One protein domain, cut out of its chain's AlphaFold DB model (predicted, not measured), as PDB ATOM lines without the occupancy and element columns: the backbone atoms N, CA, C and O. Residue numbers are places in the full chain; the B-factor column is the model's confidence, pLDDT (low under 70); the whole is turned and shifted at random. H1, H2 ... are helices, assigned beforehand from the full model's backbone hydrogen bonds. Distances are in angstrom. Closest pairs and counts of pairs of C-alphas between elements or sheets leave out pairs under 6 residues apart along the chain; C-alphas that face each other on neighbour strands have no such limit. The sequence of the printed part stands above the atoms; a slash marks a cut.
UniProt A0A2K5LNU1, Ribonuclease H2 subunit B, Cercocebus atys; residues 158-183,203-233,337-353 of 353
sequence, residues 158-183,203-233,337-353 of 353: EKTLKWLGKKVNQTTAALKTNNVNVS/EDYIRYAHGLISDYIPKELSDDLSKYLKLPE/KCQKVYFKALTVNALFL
ATOM      1  N   GLU A 158     202.840 148.959 178.147       91.25
ATOM      2  CA  GLU A 158     203.753 148.030 177.467       91.25
ATOM      3  C   GLU A 158     204.396 148.637 176.217       91.25
ATOM      4  O   GLU A 158     205.602 148.490 175.991       91.25
ATOM      5  N   LYS A 159     203.598 149.334 175.396       92.12
ATOM      6  CA  LYS A 159     204.102 150.030 174.206       92.12
ATOM      7  C   LYS A 159     205.065 151.149 174.594       92.12
ATOM      8  O   LYS A 159     206.159 151.238 174.034       92.12
ATOM      9  N   THR A 160     204.700 151.918 175.618       93.00
ATOM     10  CA  THR A 160     205.522 153.007 176.152       93.00
ATOM     11  C   THR A 160     206.879 152.503 176.645       93.00
ATOM     12  O   THR A 160     207.900 153.085 176.289       93.00
ATOM     13  N   LEU A 161     206.934 151.376 177.366       92.19
ATOM     14  CA  LEU A 161     208.203 150.775 177.801       92.19
ATOM     15  C   LEU A 161     209.080 150.330 176.621       92.19
ATOM     16  O   LEU A 161     210.286 150.580 176.621       92.19
ATOM     17  N   LYS A 162     208.489 149.730 175.578       92.81
ATOM     18  CA  LYS A 162     209.224 149.369 174.350       92.81
ATOM     19  C   LYS A 162     209.784 150.606 173.641       92.81
ATOM     20  O   LYS A 162     210.909 150.566 173.141       92.81
ATOM     21  N   TRP A 163     209.017 151.694 173.581       93.94
ATOM     22  CA  TRP A 163     209.468 152.963 173.009       93.94
ATOM     23  C   TRP A 163     210.582 153.609 173.849       93.94
ATOM     24  O   TRP A 163     211.626 153.962 173.295       93.94
ATOM     25  N   LEU A 164     210.430 153.665 175.175       92.88
ATOM     26  CA  LEU A 164     211.456 154.174 176.092       92.88
ATOM     27  C   LEU A 164     212.752 153.363 175.997       92.88
ATOM     28  O   LEU A 164     213.828 153.950 175.927       92.88
ATOM     29  N   GLY A 165     212.672 152.034 175.895       90.31
ATOM     30  CA  GLY A 165     213.846 151.185 175.672       90.31
ATOM     31  C   GLY A 165     214.602 151.544 174.385       90.31
ATOM     32  O   GLY A 165     215.833 151.592 174.376       90.31
ATOM     33  N   LYS A 166     213.884 151.885 173.304       92.25
ATOM     34  CA  LYS A 166     214.513 152.390 172.071       92.25
ATOM     35  C   LYS A 166     215.170 153.752 172.282       92.25
ATOM     36  O   LYS A 166     216.293 153.936 171.815       92.25
ATOM     37  N   LYS A 167     214.519 154.675 172.999       92.31
ATOM     38  CA  LYS A 167     215.088 155.995 173.328       92.31
ATOM     39  C   LYS A 167     216.357 155.875 174.173       92.31
ATOM     40  O   LYS A 167     217.344 156.524 173.842       92.31
ATOM     41  N   VAL A 168     216.382 154.981 175.165       91.38
ATOM     42  CA  VAL A 168     217.579 154.686 175.977       91.38
ATOM     43  C   VAL A 168     218.734 154.238 175.082       91.38
ATOM     44  O   VAL A 168     219.813 154.827 175.127       91.38
ATOM     45  N   ASN A 169     218.500 153.274 174.188       90.12
ATOM     46  CA  ASN A 169     219.528 152.813 173.249       90.12
ATOM     47  C   ASN A 169     220.015 153.934 172.317       90.12
ATOM     48  O   ASN A 169     221.215 154.050 172.058       90.12
ATOM     49  N   GLN A 170     219.096 154.783 171.848       90.56
ATOM     50  CA  GLN A 170     219.415 155.953 171.031       90.56
ATOM     51  C   GLN A 170     220.342 156.913 171.795       90.56
ATOM     52  O   GLN A 170     221.388 157.306 171.278       90.56
ATOM     53  N   THR A 171     220.011 157.231 173.050       88.44
ATOM     54  CA  THR A 171     220.836 158.095 173.905       88.44
ATOM     55  C   THR A 171     222.184 157.462 174.249       88.44
ATOM     56  O   THR A 171     223.200 158.149 174.215       88.44
ATOM     57  N   THR A 172     222.252 156.151 174.479       87.75
ATOM     58  CA  THR A 172     223.521 155.438 174.690       87.75
ATOM     59  C   THR A 172     224.438 155.552 173.473       87.75
ATOM     60  O   THR A 172     225.623 155.865 173.616       87.75
ATOM     61  N   ALA A 173     223.899 155.373 172.262       88.94
ATOM     62  CA  ALA A 173     224.658 155.579 171.030       88.94
ATOM     63  C   ALA A 173     225.163 157.031 170.915       88.94
ATOM     64  O   ALA A 173     226.333 157.254 170.602       88.94
ATOM     65  N   ALA A 174     224.322 158.010 171.260       85.56
ATOM     66  CA  ALA A 174     224.689 159.425 171.292       85.56
ATOM     67  C   ALA A 174     225.859 159.726 172.230       85.56
ATOM     68  O   ALA A 174     226.777 160.468 171.869       85.56
ATOM     69  N   LEU A 175     225.810 159.180 173.447       86.75
ATOM     70  CA  LEU A 175     226.815 159.394 174.487       86.75
ATOM     71  C   LEU A 175     228.177 158.860 174.041       86.75
ATOM     72  O   LEU A 175     229.188 159.554 174.199       86.75
ATOM     73  N   LYS A 176     228.180 157.686 173.399       85.44
ATOM     74  CA  LYS A 176     229.372 157.073 172.799       85.44
ATOM     75  C   LYS A 176     229.949 157.941 171.684       85.44
ATOM     76  O   LYS A 176     231.126 158.289 171.729       85.44
ATOM     77  N   THR A 177     229.130 158.378 170.724       87.56
ATOM     78  CA  THR A 177     229.592 159.242 169.621       87.56
ATOM     79  C   THR A 177     230.147 160.576 170.127       87.56
ATOM     80  O   THR A 177     231.188 161.049 169.665       87.56
ATOM     81  N   ASN A 178     229.495 161.182 171.121       82.19
ATOM     82  CA  ASN A 178     229.912 162.472 171.672       82.19
ATOM     83  C   ASN A 178     231.070 162.367 172.681       82.19
ATOM     84  O   ASN A 178     231.610 163.404 173.092       82.19
ATOM     85  N   ASN A 179     231.522 161.151 173.019       78.69
ATOM     86  CA  ASN A 179     232.566 160.874 174.010       78.69
ATOM     87  C   ASN A 179     232.283 161.600 175.337       78.69
ATOM     88  O   ASN A 179     233.082 162.430 175.793       78.69
ATOM     89  N   VAL A 180     231.089 161.373 175.889       78.69
ATOM     90  CA  VAL A 180     230.699 161.873 177.214       78.69
ATOM     91  C   VAL A 180     231.238 160.909 178.267       78.69
ATOM     92  O   VAL A 180     231.032 159.707 178.162       78.69
ATOM     93  N   ASN A 181     231.929 161.432 179.283       76.56
ATOM     94  CA  ASN A 181     232.436 160.606 180.375       76.56
ATOM     95  C   ASN A 181     231.280 160.205 181.304       76.56
ATOM     96  O   ASN A 181     230.759 161.060 182.019       76.56
ATOM     97  N   VAL A 182     230.907 158.926 181.289       72.75
ATOM     98  CA  VAL A 182     229.832 158.356 182.127       72.75
ATOM     99  C   VAL A 182     230.348 157.693 183.406       72.75
ATOM    100  O   VAL A 182     229.559 157.211 184.213       72.75
ATOM    101  N   SER A 183     231.669 157.672 183.618       64.50
ATOM    102  CA  SER A 183     232.261 157.028 184.789       64.50
ATOM    103  C   SER A 183     231.795 157.682 186.100       64.50
ATOM    104  O   SER A 183     231.810 158.903 186.263       64.50
ATOM    105  N   GLU A 203     226.506 148.951 180.909       81.19
ATOM    106  CA  GLU A 203     225.613 149.207 182.037       81.19
ATOM    107  C   GLU A 203     225.680 150.646 182.579       81.19
ATOM    108  O   GLU A 203     224.638 151.216 182.897       81.19
ATOM    109  N   ASP A 204     226.864 151.263 182.647       83.75
ATOM    110  CA  ASP A 204     227.039 152.638 183.130       83.75
ATOM    111  C   ASP A 204     226.478 153.653 182.127       83.75
ATOM    112  O   ASP A 204     225.815 154.615 182.520       83.75
ATOM    113  N   TYR A 205     226.665 153.412 180.823       85.50
ATOM    114  CA  TYR A 205     226.032 154.228 179.783       85.50
ATOM    115  C   TYR A 205     224.509 154.096 179.825       85.50
ATOM    116  O   TYR A 205     223.819 155.110 179.740       85.50
ATOM    117  N   ILE A 206     223.983 152.877 179.994       87.25
ATOM    118  CA  ILE A 206     222.536 152.641 180.102       87.25
ATOM    119  C   ILE A 206     221.978 153.325 181.356       87.25
ATOM    120  O   ILE A 206     220.928 153.959 181.286       87.25
ATOM    121  N   ARG A 207     222.683 153.258 182.492       87.06
ATOM    122  CA  ARG A 207     222.286 153.944 183.728       87.06
ATOM    123  C   ARG A 207     222.297 155.465 183.563       87.06
ATOM    124  O   ARG A 207     221.369 156.130 184.016       87.06
ATOM    125  N   TYR A 208     223.309 156.019 182.899       87.75
ATOM    126  CA  TYR A 208     223.375 157.455 182.625       87.75
ATOM    127  C   TYR A 208     222.259 157.902 181.666       87.75
ATOM    128  O   TYR A 208     221.586 158.900 181.918       87.75
ATOM    129  N   ALA A 209     222.015 157.130 180.605       89.50
ATOM    130  CA  ALA A 209     220.923 157.342 179.658       89.50
ATOM    131  C   ALA A 209     219.541 157.272 180.327       89.50
ATOM    132  O   ALA A 209     218.693 158.129 180.081       89.50
ATOM    133  N   HIS A 210     219.324 156.289 181.207       90.31
ATOM    134  CA  HIS A 210     218.113 156.188 182.025       90.31
ATOM    135  C   HIS A 210     217.918 157.446 182.876       90.31
ATOM    136  O   HIS A 210     216.833 158.021 182.848       90.31
ATOM    137  N   GLY A 211     218.978 157.936 183.528       89.25
ATOM    138  CA  GLY A 211     218.947 159.188 184.287       89.25
ATOM    139  C   GLY A 211     218.535 160.393 183.436       89.25
ATOM    140  O   GLY A 211     217.635 161.133 183.823       89.25
ATOM    141  N   LEU A 212     219.112 160.548 182.240       89.81
ATOM    142  CA  LEU A 212     218.742 161.633 181.323       89.81
ATOM    143  C   LEU A 212     217.273 161.572 180.892       89.81
ATOM    144  O   LEU A 212     216.622 162.606 180.790       89.81
ATOM    145  N   ILE A 213     216.745 160.374 180.635       91.44
ATOM    146  CA  ILE A 213     215.345 160.192 180.233       91.44
ATOM    147  C   ILE A 213     214.402 160.382 181.426       91.44
ATOM    148  O   ILE A 213     213.292 160.877 181.237       91.44
ATOM    149  N   SER A 214     214.843 160.052 182.645       90.62
ATOM    150  CA  SER A 214     214.056 160.209 183.874       90.62
ATOM    151  C   SER A 214     213.643 161.664 184.144       90.62
ATOM    152  O   SER A 214     212.556 161.899 184.668       90.62
ATOM    153  N   ASP A 215     214.420 162.638 183.659       89.50
ATOM    154  CA  ASP A 215     214.075 164.066 183.706       89.50
ATOM    155  C   ASP A 215     212.891 164.453 182.791       89.50
ATOM    156  O   ASP A 215     212.341 165.548 182.928       89.50
ATOM    157  N   TYR A 216     212.485 163.579 181.863       90.19
ATOM    158  CA  TYR A 216     211.391 163.802 180.904       90.19
ATOM    159  C   TYR A 216     210.183 162.885 181.120       90.19
ATOM    160  O   TYR A 216     209.210 162.978 180.371       90.19
ATOM    161  N   ILE A 217     210.216 162.000 182.119       91.88
ATOM    162  CA  ILE A 217     209.109 161.085 182.427       91.88
ATOM    163  C   ILE A 217     208.708 161.179 183.903       91.88
ATOM    164  O   ILE A 217     209.534 161.521 184.750       91.88
ATOM    165  N   PRO A 218     207.449 160.862 184.251       90.44
ATOM    166  CA  PRO A 218     207.041 160.729 185.644       90.44
ATOM    167  C   PRO A 218     207.839 159.643 186.376       90.44
ATOM    168  O   PRO A 218     208.219 158.628 185.785       90.44
ATOM    169  N   LYS A 219     208.026 159.822 187.689       89.12
ATOM    170  CA  LYS A 219     208.805 158.905 188.546       89.12
ATOM    171  C   LYS A 219     208.330 157.451 188.460       89.12
ATOM    172  O   LYS A 219     209.151 156.552 188.345       89.12
ATOM    173  N   GLU A 220     207.016 157.242 188.411       88.75
ATOM    174  CA  GLU A 220     206.395 155.915 188.284       88.75
ATOM    175  C   GLU A 220     206.907 155.159 187.044       88.75
ATOM    176  O   GLU A 220     207.329 154.009 187.139       88.75
ATOM    177  N   LEU A 221     206.970 155.835 185.890       88.81
ATOM    178  CA  LEU A 221     207.491 155.238 184.658       88.81
ATOM    179  C   LEU A 221     209.005 155.064 184.672       88.81
ATOM    180  O   LEU A 221     209.510 154.133 184.045       88.81
ATOM    181  N   SER A 222     209.730 155.932 185.373       89.56
ATOM    182  CA  SER A 222     211.175 155.778 185.556       89.56
ATOM    183  C   SER A 222     211.508 154.487 186.312       89.56
ATOM    184  O   SER A 222     212.441 153.778 185.919       89.56
ATOM    185  N   ASP A 223     210.724 154.148 187.336       90.12
ATOM    186  CA  ASP A 223     210.893 152.921 188.125       90.12
ATOM    187  C   ASP A 223     210.500 151.665 187.335       90.12
ATOM    188  O   ASP A 223     211.132 150.614 187.448       90.12
ATOM    189  N   ASP A 224     209.471 151.752 186.493       89.69
ATOM    190  CA  ASP A 224     209.119 150.658 185.584       89.69
ATOM    191  C   ASP A 224     210.184 150.447 184.499       89.69
ATOM    192  O   ASP A 224     210.504 149.309 184.144       89.69
ATOM    193  N   LEU A 225     210.760 151.538 183.986       89.00
ATOM    194  CA  LEU A 225     211.820 151.496 182.986       89.00
ATOM    195  C   LEU A 225     213.113 150.910 183.562       89.00
ATOM    196  O   LEU A 225     213.767 150.119 182.883       89.00
ATOM    197  N   SER A 226     213.474 151.239 184.806       87.44
ATOM    198  CA  SER A 226     214.666 150.675 185.453       87.44
ATOM    199  C   SER A 226     214.540 149.158 185.645       87.44
ATOM    200  O   SER A 226     215.477 148.419 185.324       87.44
ATOM    201  N   LYS A 227     213.351 148.680 186.044       88.94
ATOM    202  CA  LYS A 227     213.013 147.247 186.112       88.94
ATOM    203  C   LYS A 227     213.060 146.584 184.735       88.94
ATOM    204  O   LYS A 227     213.632 145.504 184.597       88.94
ATOM    205  N   TYR A 228     212.497 147.229 183.711       82.94
ATOM    206  CA  TYR A 228     212.489 146.715 182.337       82.94
ATOM    207  C   TYR A 228     213.904 146.570 181.759       82.94
ATOM    208  O   TYR A 228     214.221 145.563 181.126       82.94
ATOM    209  N   LEU A 229     214.773 147.548 182.022       80.94
ATOM    210  CA  LEU A 229     216.173 147.546 181.594       80.94
ATOM    211  C   LEU A 229     217.062 146.610 182.427       80.94
ATOM    212  O   LEU A 229     218.242 146.477 182.112       80.94
ATOM    213  N   LYS A 230     216.517 145.962 183.469       77.19
ATOM    214  CA  LYS A 230     217.264 145.129 184.426       77.19
ATOM    215  C   LYS A 230     218.467 145.865 185.018       77.19
ATOM    216  O   LYS A 230     219.513 145.263 185.260       77.19
ATOM    217  N   LEU A 231     218.340 147.176 185.220       66.00
ATOM    218  CA  LEU A 231     219.400 147.936 185.862       66.00
ATOM    219  C   LEU A 231     219.513 147.450 187.312       66.00
ATOM    220  O   LEU A 231     218.481 147.331 187.976       66.00
ATOM    221  N   PRO A 232     220.729 147.173 187.823       55.59
ATOM    222  CA  PRO A 232     220.902 146.902 189.240       55.59
ATOM    223  C   PRO A 232     220.290 148.064 190.014       55.59
ATOM    224  O   PRO A 232     220.630 149.222 189.747       55.59
ATOM    225  N   GLU A 233     219.383 147.772 190.943       43.91
ATOM    226  CA  GLU A 233     218.930 148.748 191.928       43.91
ATOM    227  C   GLU A 233     220.197 149.330 192.579       43.91
ATOM    228  O   GLU A 233     221.131 148.566 192.851       43.91
ATOM    229  N   LYS A 337     237.128 173.927 177.231       29.86
ATOM    230  CA  LYS A 337     236.968 172.508 177.637       29.86
ATOM    231  C   LYS A 337     235.878 172.229 178.694       29.86
ATOM    232  O   LYS A 337     235.277 171.166 178.611       29.86
ATOM    233  N   CYS A 338     235.597 173.140 179.633       28.27
ATOM    234  CA  CYS A 338     234.513 172.949 180.619       28.27
ATOM    235  C   CYS A 338     233.125 173.159 180.007       28.27
ATOM    236  O   CYS A 338     232.246 172.320 180.178       28.27
ATOM    237  N   GLN A 339     232.952 174.200 179.187       34.28
ATOM    238  CA  GLN A 339     231.717 174.375 178.427       34.28
ATOM    239  C   GLN A 339     231.517 173.250 177.411       34.28
ATOM    240  O   GLN A 339     230.379 172.890 177.173       34.28
ATOM    241  N   LYS A 340     232.574 172.616 176.872       31.42
ATOM    242  CA  LYS A 340     232.434 171.469 175.951       31.42
ATOM    243  C   LYS A 340     231.675 170.281 176.542       31.42
ATOM    244  O   LYS A 340     231.038 169.590 175.764       31.42
ATOM    245  N   VAL A 341     231.742 170.012 177.847       34.34
ATOM    246  CA  VAL A 341     231.014 168.872 178.443       34.34
ATOM    247  C   VAL A 341     229.520 169.178 178.511       34.34
ATOM    248  O   VAL A 341     228.716 168.374 178.055       34.34
ATOM    249  N   TYR A 342     229.161 170.381 178.966       34.56
ATOM    250  CA  TYR A 342     227.774 170.850 178.986       34.56
ATOM    251  C   TYR A 342     227.216 171.015 177.565       34.56
ATOM    252  O   TYR A 342     226.105 170.588 177.279       34.56
ATOM    253  N   PHE A 343     228.025 171.544 176.641       38.12
ATOM    254  CA  PHE A 343     227.679 171.668 175.226       38.12
ATOM    255  C   PHE A 343     227.489 170.294 174.592       38.12
ATOM    256  O   PHE A 343     226.502 170.099 173.906       38.12
ATOM    257  N   LYS A 344     228.367 169.318 174.853       37.62
ATOM    258  CA  LYS A 344     228.207 167.938 174.365       37.62
ATOM    259  C   LYS A 344     226.967 167.264 174.945       37.62
ATOM    260  O   LYS A 344     226.262 166.624 174.183       37.62
ATOM    261  N   ALA A 345     226.660 167.444 176.230       37.81
ATOM    262  CA  ALA A 345     225.433 166.915 176.832       37.81
ATOM    263  C   ALA A 345     224.168 167.575 176.246       37.81
ATOM    264  O   ALA A 345     223.199 166.892 175.932       37.81
ATOM    265  N   LEU A 346     224.201 168.887 175.990       39.88
ATOM    266  CA  LEU A 346     223.124 169.608 175.299       39.88
ATOM    267  C   LEU A 346     223.035 169.268 173.810       39.88
ATOM    268  O   LEU A 346     221.941 169.261 173.267       39.88
ATOM    269  N   THR A 347     224.151 168.958 173.147       36.28
ATOM    270  CA  THR A 347     224.170 168.509 171.743       36.28
ATOM    271  C   THR A 347     223.675 167.065 171.645       36.28
ATOM    272  O   THR A 347     223.010 166.726 170.675       36.28
ATOM    273  N   VAL A 348     223.912 166.239 172.673       37.22
ATOM    274  CA  VAL A 348     223.264 164.930 172.841       37.22
ATOM    275  C   VAL A 348     221.753 165.109 173.011       37.22
ATOM    276  O   VAL A 348     221.016 164.462 172.282       37.22
ATOM    277  N   ASN A 349     221.267 166.030 173.852       41.59
ATOM    278  CA  ASN A 349     219.820 166.297 173.937       41.59
ATOM    279  C   ASN A 349     219.249 166.864 172.622       41.59
ATOM    280  O   ASN A 349     218.211 166.404 172.160       41.59
ATOM    281  N   ALA A 350     219.954 167.794 171.969       37.50
ATOM    282  CA  ALA A 350     219.504 168.472 170.752       37.50
ATOM    283  C   ALA A 350     219.519 167.604 169.478       37.50
ATOM    284  O   ALA A 350     218.937 168.008 168.472       37.50
ATOM    285  N   LEU A 351     220.198 166.450 169.494       31.38
ATOM    286  CA  LEU A 351     220.235 165.495 168.378       31.38
ATOM    287  C   LEU A 351     219.326 164.271 168.588       31.38
ATOM    288  O   LEU A 351     219.197 163.476 167.658       31.38
ATOM    289  N   PHE A 352     218.735 164.079 169.775       34.03
ATOM    290  CA  PHE A 352     218.139 162.784 170.145       34.03
ATOM    291  C   PHE A 352     216.717 162.823 170.724       34.03
ATOM    292  O   PHE A 352     216.041 161.789 170.655       34.03
ATOM    293  N   LEU A 353     216.251 163.955 171.264       39.91
ATOM    294  CA  LEU A 353     214.864 164.099 171.718       39.91
ATOM    295  C   LEU A 353     213.973 164.533 170.557       39.91
ATOM    296  O   LEU A 353     214.059 165.708 170.141       39.91
TER     297      LEU A 353
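Overview. This is residues 158 to 183, 203 to 233 and 337 to 353 of the 353 residues of the protein "Ribonuclease H2 subunit B" of Cercocebus atys (UniProt A0A2K5LNU1). One long helix, H1, runs as a backbone through the domain; a short helical hairpin, H2 and H3, lies crosswise over one side of it, and a fourth helix, H4, runs back at a slant along another side of its second half. H1 is touched by the three other helices, while H4 meets neither arm of the hairpin. The printed part has 74 residues in three pieces, with four named helices in the order H1, H2, H3, H4 and no named strand; the class is all helix. The whole is compact, with a radius of gyration of the C-alphas of 12.4 A, and elongated in outline, spanning 40 by 23 by 19 A.

Along the chain. H1, residues 158 to 178, begins with C-alpha 158 at (203.753, 148.030, 177.467) and measures 30.4 A from first to last C-alpha. After a cut comes H2, residues 203 to 214, 16.1 A long. H3, residues 219 to 228, is 14.2 A long and begins with C-alpha 219 at (208.805, 158.905, 188.546). After a second cut, H4, residues 337 to 352, measures 22.5 A and ends with C-alpha 352 at (218.139, 162.784, 170.145).

Arrangement. H1 is the hub. With residues 168 to 175 alone it touches H2 at a steep tilt of 63 degrees, opposite ways; the closest C-alphas are those of Val 168 and Ala 209, 5.6 A apart. With residues 161 to 165 alone H1 touches H3, about perpendicular at 81 degrees, the closest C-alphas being those of Leu 161 and Leu 225, 6.4 A apart. H2 and H3 form a helical hairpin at a shallow tilt of 26 degrees, opposite ways; the closest C-alphas are those of Ser 214 and Ser 222, 5.5 A apart. With residues 170 to 178 alone H1 touches H4, opposite ways at 36 degrees, only just a steep tilt; the C-alphas of Ala 174 and Val 348 are the closest, 5.9 A apart. H4 is apart from H2 and from H3. The helix packing is mostly crossed. In H1, H2 and H3 every O i to N i+4 pair is within hydrogen-bond range; in H4 10 of 12 are.

Size, cuts and confidence. The two C-alphas farthest apart are those of Glu 158 and Lys 337, at 41.3 A. Residues 184 to 202 are not printed, and C-alphas 183 and 203 are 10.6 A apart across that cut. Residues 234 to 336 are not printed either, and C-alphas 233 and 337 are 33.1 A apart. The link from H2 to H3 is tight. Mean pLDDT of the printed part is 74.1; residues 183, 231 to 233 and 337 to 353 are under 70, and H4 has a mean of 35.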